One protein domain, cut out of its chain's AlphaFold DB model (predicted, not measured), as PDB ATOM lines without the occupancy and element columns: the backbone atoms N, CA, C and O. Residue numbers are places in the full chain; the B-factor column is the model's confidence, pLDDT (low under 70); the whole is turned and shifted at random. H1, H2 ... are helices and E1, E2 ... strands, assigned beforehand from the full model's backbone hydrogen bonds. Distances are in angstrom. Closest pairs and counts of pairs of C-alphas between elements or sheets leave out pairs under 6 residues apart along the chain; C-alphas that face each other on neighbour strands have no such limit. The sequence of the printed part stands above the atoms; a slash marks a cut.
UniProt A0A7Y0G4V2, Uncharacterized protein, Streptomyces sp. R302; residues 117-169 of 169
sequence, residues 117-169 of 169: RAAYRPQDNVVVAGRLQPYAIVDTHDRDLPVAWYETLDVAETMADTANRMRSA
ATOM      1  N   ARG A 117     -40.659  27.987  41.551       91.38
ATOM      2  CA  ARG A 117     -39.214  28.272  41.501       91.38
ATOM      3  C   ARG A 117     -38.436  27.293  42.368       91.38
ATOM      4  O   ARG A 117     -38.973  26.788  43.351       91.38
ATOM      5  N   ALA A 118     -37.175  27.051  42.034       92.12
ATOM      6  CA  ALA A 118     -36.271  26.341  42.927       92.12
ATOM      7  C   ALA A 118     -35.823  27.263  44.074       92.12
ATOM      8  O   ALA A 118     -35.567  28.450  43.872       92.12
ATOM      9  N   ALA A 119     -35.727  26.720  45.284       92.50
ATOM     10  CA  ALA A 119     -35.257  27.421  46.469       92.50
ATOM     11  C   ALA A 119     -34.351  26.511  47.299       92.50
ATOM     12  O   ALA A 119     -34.693  25.364  47.588       92.50
ATOM     13  N   TYR A 120     -33.205  27.035  47.728       94.62
ATOM     14  CA  TYR A 120     -32.337  26.344  48.675       94.62
ATOM     15  C   TYR A 120     -32.906  26.472  50.093       94.62
ATOM     16  O   TYR A 120     -33.068  27.577  50.612       94.62
ATOM     17  N   ARG A 121     -33.255  25.338  50.702       93.56
ATOM     18  CA  ARG A 121     -33.937  25.233  51.998       93.56
ATOM     19  C   ARG A 121     -33.384  24.077  52.854       93.56
ATOM     20  O   ARG A 121     -34.141  23.203  53.277       93.56
ATOM     21  N   PRO A 122     -32.074  24.046  53.156       91.00
ATOM     22  CA  PRO A 122     -31.485  22.993  53.989       91.00
ATOM     23  C   PRO A 122     -32.095  22.928  55.400       91.00
ATOM     24  O   PRO A 122     -32.090  21.867  56.016       91.00
ATOM     25  N   GLN A 123     -32.656  24.034  55.903       90.81
ATOM     26  CA  GLN A 123     -33.286  24.118  57.222       90.81
ATOM     27  C   GLN A 123     -34.504  23.200  57.402       90.81
ATOM     28  O   GLN A 123     -34.833  22.855  58.536       90.81
ATOM     29  N   ASP A 124     -35.146  22.771  56.314       91.06
ATOM     30  CA  ASP A 124     -36.317  21.891  56.388       91.06
ATOM     31  C   ASP A 124     -35.920  20.410  56.572       91.06
ATOM     32  O   ASP A 124     -36.778  19.575  56.841       91.06
ATOM     33  N   ASN A 125     -34.622  20.078  56.476       91.62
ATOM     34  CA  ASN A 125     -34.042  18.765  56.802       91.62
ATOM     35  C   ASN A 125     -34.742  17.555  56.147       91.62
ATOM     36  O   ASN A 125     -34.862  16.484  56.746       91.62
ATOM     37  N   VAL A 126     -35.193  17.703  54.899       91.75
ATOM     38  CA  VAL A 126     -35.894  16.634  54.178       91.75
ATOM     39  C   VAL A 126     -34.912  15.571  53.691       91.75
ATOM     40  O   VAL A 126     -33.960  15.865  52.971       91.75
ATOM     41  N   VAL A 127     -35.164  14.313  54.060       92.56
ATOM     42  CA  VAL A 127     -34.337  13.160  53.685       92.56
ATOM     43  C   VAL A 127     -35.166  12.163  52.883       92.56
ATOM     44  O   VAL A 127     -36.188  11.670  53.354       92.56
ATOM     45  N   VAL A 128     -34.693  11.822  51.684       89.44
ATOM     46  CA  VAL A 128     -35.308  10.819  50.804       89.44
ATOM     47  C   VAL A 128     -34.267   9.755  50.485       89.44
ATOM     48  O   VAL A 128     -33.150  10.075  50.087       89.44
ATOM     49  N   ALA A 129     -34.611   8.483  50.709       90.75
ATOM     50  CA  ALA A 129     -33.704   7.343  50.519       90.75
ATOM     51  C   ALA A 129     -32.329   7.521  51.210       90.75
ATOM     52  O   ALA A 129     -31.288   7.154  50.668       90.75
ATOM     53  N   GLY A 130     -32.325   8.115  52.410       90.69
ATOM     54  CA  GLY A 130     -31.110   8.351  53.199       90.69
ATOM     55  C   GLY A 130     -30.249   9.534  52.741       90.69
ATOM     56  O   GLY A 130     -29.172   9.732  53.295       90.69
ATOM     57  N   ARG A 131     -30.698  10.330  51.761       91.50
ATOM     58  CA  ARG A 131     -29.983  11.517  51.271       91.50
ATOM     59  C   ARG A 131     -30.742  12.797  51.581       91.50
ATOM     60  O   ARG A 131     -31.947  12.866  51.340       91.50
ATOM     61  N   LEU A 132     -30.026  13.808  52.073       91.19
ATOM     62  CA  LEU A 132     -30.570  15.149  52.277       91.19
ATOM     63  C   LEU A 132     -30.952  15.757  50.922       91.19
ATOM     64  O   LEU A 132     -30.173  15.704  49.973       91.19
ATOM     65  N   GLN A 133     -32.141  16.337  50.853       94.94
ATOM     66  CA  GLN A 133     -32.667  17.029  49.684       94.94
ATOM     67  C   GLN A 133     -32.787  18.509  50.061       94.94
ATOM     68  O   GLN A 133     -33.798  18.899  50.635       94.94
ATOM     69  N   PRO A 134     -31.751  19.338  49.861       94.31
ATOM     70  CA  PRO A 134     -31.769  20.702  50.370       94.31
ATOM     71  C   PRO A 134     -32.407  21.700  49.394       94.31
ATOM     72  O   PRO A 134     -32.522  22.871  49.740       94.31
ATOM     73  N   TYR A 135     -32.815  21.282  48.191       95.75
ATOM     74  CA  TYR A 135     -33.469  22.151  47.212       95.75
ATOM     75  C   TYR A 135     -34.948  21.805  47.106       95.75
ATOM     76  O   TYR A 135     -35.299  20.669  46.802       95.75
ATOM     77  N   ALA A 136     -35.820  22.783  47.326       95.19
ATOM     78  CA  ALA A 136     -37.254  22.629  47.140       95.19
ATOM     79  C   ALA A 136     -37.713  23.328  45.864       95.19
ATOM     80  O   ALA A 136     -37.214  24.398  45.525       95.19
ATOM     81  N   ILE A 137     -38.729  22.783  45.207       94.38
ATOM     82  CA  ILE A 137     -39.602  23.600  44.368       94.38
ATOM     83  C   ILE A 137     -40.601  24.269  45.305       94.38
ATOM     84  O   ILE A 137     -41.262  23.580  46.085       94.38
ATOM     85  N   VAL A 138     -40.716  25.589  45.225       92.94
ATOM     86  CA  VAL A 138     -41.671  26.377  46.005       92.94
ATOM     87  C   VAL A 138     -42.701  27.037  45.102       92.94
ATOM     88  O   VAL A 138     -42.394  27.448  43.982       92.94
ATOM     89  N   ASP A 139     -43.925  27.130  45.605       90.25
ATOM     90  CA  ASP A 139     -45.022  27.853  44.977       90.25
ATOM     91  C   ASP A 139     -44.976  29.334  45.370       90.25
ATOM     92  O   ASP A 139     -45.295  29.718  46.496       90.25
ATOM     93  N   THR A 140     -44.589  30.185  44.427       85.06
ATOM     94  CA  THR A 140     -44.440  31.631  44.619       85.06
ATOM     95  C   THR A 140     -45.770  32.350  44.829       85.06
ATOM     96  O   THR A 140     -45.780  33.458  45.358       85.06
ATOM     97  N   HIS A 141     -46.901  31.738  44.456       84.50
ATOM     98  CA  HIS A 141     -48.227  32.319  44.688       84.50
ATOM     99  C   HIS A 141     -48.767  32.006  46.085       84.50
ATOM    100  O   HIS A 141     -49.574  32.772  46.608       84.50
ATOM    101  N   ASP A 142     -48.313  30.912  46.701       80.81
ATOM    102  CA  ASP A 142     -48.749  30.479  48.029       80.81
ATOM    103  C   ASP A 142     -47.604  30.587  49.045       80.81
ATOM    104  O   ASP A 142     -47.158  29.607  49.632       80.81
ATOM    105  N   ARG A 143     -47.080  31.809  49.217       83.00
ATOM    106  CA  ARG A 143     -46.066  32.160  50.235       83.00
ATOM    107  C   ARG A 143     -44.815  31.268  50.233       83.00
ATOM    108  O   ARG A 143     -44.295  30.940  51.298       83.00
ATOM    109  N   ASP A 144     -44.328  30.897  49.053       85.88
ATOM    110  CA  ASP A 144     -43.182  29.996  48.890       85.88
ATOM    111  C   ASP A 144     -43.384  28.631  49.579       85.88
ATOM    112  O   ASP A 144     -42.450  28.062  50.157       85.88
ATOM    113  N   LEU A 145     -44.604  28.084  49.513       90.50
ATOM    114  CA  LEU A 145     -44.906  26.751  50.025       90.50
ATOM    115  C   LEU A 145     -44.079  25.693  49.268       90.50
ATOM    116  O   LEU A 145     -44.178  25.618  48.039       90.50
ATOM    117  N   PRO A 146     -43.281  24.854  49.955       91.75
ATOM    118  CA  PRO A 146     -42.525  23.794  49.302       91.75
ATOM    119  C   PRO A 146     -43.464  22.683  48.816       91.75
ATOM    120  O   PRO A 146     -44.244  22.132  49.591       91.75
ATOM    121  N   VAL A 147     -43.363  22.332  47.534       91.88
ATOM    122  CA  VAL A 147     -44.198  21.300  46.892       91.88
ATOM    123  C   VAL A 147     -43.440  20.002  46.614       91.88
ATOM    124  O   VAL A 147     -44.044  18.932  46.592       91.88
ATOM    125  N   ALA A 148     -42.123  20.075  46.406       93.06
ATOM    126  CA  ALA A 148     -41.266  18.925  46.115       93.06
ATOM    127  C   ALA A 148     -39.806  19.222  46.481       93.06
ATOM    128  O   ALA A 148     -39.425  20.387  46.553       93.06
ATOM    129  N   TRP A 149     -39.000  18.176  46.678       95.12
ATOM    130  CA  TRP A 149     -37.623  18.257  47.178       95.12
ATOM    131  C   TRP A 149     -36.643  17.466  46.310       95.12
ATOM    132  O   TRP A 149     -36.981  16.383  45.835       95.12
ATOM    133  N   TYR A 150     -35.436  18.007  46.137       94.62
ATOM    134  CA  TYR A 150     -34.392  17.500  45.249       94.62
ATOM    135  C   TYR A 150     -32.984  17.664  45.839       94.62
ATOM    136  O   TYR A 150     -32.708  18.538  46.667       94.62
ATOM    137  N   GLU A 151     -32.082  16.800  45.372       91.94
ATOM    138  CA  GLU A 151     -30.698  16.695  45.840       91.94
ATOM    139  C   GLU A 151     -29.850  17.832  45.261       91.94
ATOM    140  O   GLU A 151     -28.928  18.317  45.914       91.94
ATOM    141  N   THR A 152     -30.189  18.291  44.053       93.00
ATOM    142  CA  THR A 152     -29.421  19.279  43.288       93.00
ATOM    143  C   THR A 152     -30.306  20.406  42.758       93.00
ATOM    144  O   THR A 152     -31.490  20.206  42.466       93.00
ATOM    145  N   LEU A 153     -29.706  21.593  42.613       89.25
ATOM    146  CA  LEU A 153     -30.364  22.794  42.094       89.25
ATOM    147  C   LEU A 153     -30.860  22.587  40.657       89.25
ATOM    148  O   LEU A 153     -32.039  22.793  40.395       89.25
ATOM    149  N   ASP A 154     -30.002  22.079  39.770       90.38
ATOM    150  CA  ASP A 154     -30.316  21.878  38.349       90.38
ATOM    151  C   ASP A 154     -31.572  21.021  38.134       90.38
ATOM    152  O   ASP A 154     -32.390  21.282  37.247       90.38
ATOM    153  N   VAL A 155     -31.750  19.981  38.960       89.56
ATOM    154  CA  VAL A 155     -32.931  19.114  38.890       89.56
ATOM    155  C   VAL A 155     -34.161  19.860  39.398       89.56
ATOM    156  O   VAL A 155     -35.207  19.792  38.752       89.56
ATOM    157  N   ALA A 156     -34.047  20.597  40.506       88.94
ATOM    158  CA  ALA A 156     -35.143  21.409  41.030       88.94
ATOM    159  C   ALA A 156     -35.596  22.481  40.022       88.94
ATOM    160  O   ALA A 156     -36.797  22.637  39.805       88.94
ATOM    161  N   GLU A 157     -34.663  23.168  39.359       88.81
ATOM    162  CA  GLU A 157     -34.945  24.181  38.331       88.81
ATOM    163  C   GLU A 157     -35.600  23.563  37.093       88.81
ATOM    164  O   GLU A 157     -36.671  23.996  36.672       88.81
ATOM    165  N   THR A 158     -35.032  22.471  36.572       89.19
ATOM    166  CA  THR A 158     -35.596  21.752  35.416       89.19
ATOM    167  C   THR A 158     -37.032  21.288  35.683       89.19
ATOM    168  O   THR A 158     -37.900  21.336  34.801       89.19
ATOM    169  N   MET A 159     -37.301  20.821  36.903       90.06
ATOM    170  CA  MET A 159     -38.623  20.353  37.312       90.06
ATOM    171  C   MET A 159     -39.593  21.515  37.556       90.06
ATOM    172  O   MET A 159     -40.746  21.418  37.133       90.06
ATOM    173  N   ALA A 160     -39.139  22.634  38.133       86.44
ATOM    174  CA  ALA A 160     -39.939  23.852  38.270       86.44
ATOM    175  C   ALA A 160     -40.357  24.406  36.896       86.44
ATOM    176  O   ALA A 160     -41.538  24.673  36.666       86.44
ATOM    177  N   ASP A 161     -39.429  24.470  35.940       86.06
ATOM    178  CA  ASP A 161     -39.697  24.892  34.561       86.06
ATOM    179  C   ASP A 161     -40.665  23.957  33.837       86.06
ATOM    180  O   ASP A 161     -41.501  24.381  33.034       86.06
ATOM    181  N   THR A 162     -40.565  22.656  34.097       85.88
ATOM    182  CA  THR A 162     -41.493  21.670  33.536       85.88
ATOM    183  C   THR A 162     -42.892  21.839  34.124       85.88
ATOM    184  O   THR A 162     -43.858  21.887  33.363       85.88
ATOM    185  N   ALA A 163     -43.007  22.023  35.442       85.19
ATOM    186  CA  ALA A 163     -44.280  22.281  36.114       85.19
ATOM    187  C   ALA A 163     -44.939  23.582  35.624       85.19
ATOM    188  O   ALA A 163     -46.143  23.604  35.358       85.19
ATOM    189  N   ASN A 164     -44.152  24.644  35.430       84.94
ATOM    190  CA  ASN A 164     -44.630  25.906  34.867       84.94
ATOM    191  C   ASN A 164     -45.158  25.718  33.433       84.94
ATOM    192  O   ASN A 164     -46.262  26.164  33.127       84.94
ATOM    193  N   ARG A 165     -44.429  24.993  32.571       82.06
ATOM    194  CA  ARG A 165     -44.841  24.739  31.178       82.06
ATOM    195  C   ARG A 165     -46.083  23.861  31.056       82.06
ATOM    196  O   ARG A 165     -46.927  24.145  30.215       82.06
ATOM    197  N   MET A 166     -46.210  22.819  31.881       77.94
ATOM    198  CA  MET A 166     -47.376  21.924  31.859       77.94
ATOM    199  C   MET A 166     -48.677  22.628  32.241       77.94
ATOM    200  O   MET A 166     -49.743  22.179  31.843       77.94
ATOM    201  N   ARG A 167     -48.603  23.715  33.013       66.06
ATOM    202  CA  ARG A 167     -49.776  24.493  33.416       66.06
ATOM    203  C   ARG A 167     -50.173  25.564  32.396       66.06
ATOM    204  O   ARG A 167     -51.308  26.026  32.417       66.06
ATOM    205  N   SER A 168     -49.240  25.985  31.544       58.03
ATOM    206  CA  SER A 168     -49.486  26.943  30.458       58.03
ATOM    207  C   SER A 168     -49.995  26.288  29.164       58.03
ATOM    208  O   SER A 168     -50.257  27.013  28.206       58.03
ATOM    209  N   ALA A 169     -50.098  24.955  29.126       50.88
ATOM    210  CA  ALA A 169     -50.638  24.157  28.022       50.88
ATOM    211  C   ALA A 169     -52.091  23.748  28.297       50.88
ATOM    212  O   ALA A 169     -52.861  23.680  27.313       50.88
TER     213      ALA A 169
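Overview. This is residues 117 to 169 of the 169 residues of an uncharacterized protein of Streptomyces sp. R302 (UniProt A0A7Y0G4V2). A small sheet of three strands has one helix, H1, packed along one face, covering mainly E2 and E1. A long loop, residues 121 to 134, makes one end of the elongated outline, and the last turns of H1 with residues 168 and 169 make the other. The printed part has 53 residues, with elements in the order E1, E2, E3, H1; the sheet's order is E1, E2, E3, antiparallel, and the class is mixed, helices and strands. The whole is compact, with a radius of gyration of the C-alphas of 11.1 A and spans of 36 by 21 by 14 A.

Arrangement. E1, residues 117 to 120, and E2, residues 135 to 139, form an antiparallel hairpin at 139 degrees; N 119 and O 136 are 2.8 A apart, within hydrogen-bond range. E2 forms a second hairpin with E3, residues 145 to 150, antiparallel at 150 degrees, with N 137 and O 148 at 2.8 A. The three strands are a meander, each the antiparallel neighbour of the one before. H1, residues 153 to 167, is on one face of the sheet, two layers in total, at a height over the sheet of 9.2 A. It lies over E2 and, only just, over E1, on which 3 of its C-alphas fall. It runs along the strands, at 17 degrees to E2 on the local plane. The closest C-alphas of E1 and H1, those of Ala 118 and Glu 157, are 5.2 A apart; those of E2 and H1, Ile 137 and Ala 156, are 6.0 A apart. In H1 every O i to N i+4 pair is within hydrogen-bond range.

Along the chain. E1 begins at C-alpha 117, (-39.214, 28.272, 41.501), and is 10.1 A long. E2 measures 13.1 A and E3 14.8 A. H1 measures 21.3 A and ends at C-alpha 167, (-49.776, 24.493, 33.416).

Size, cuts and confidence. The C-alphas farthest apart, those of Gly 130 and Ala 169, are 35.6 A apart. The printed part has no cut. The link E1 to E2 is long, with 14 residues. Residues 167 to 169 have pLDDT under 70.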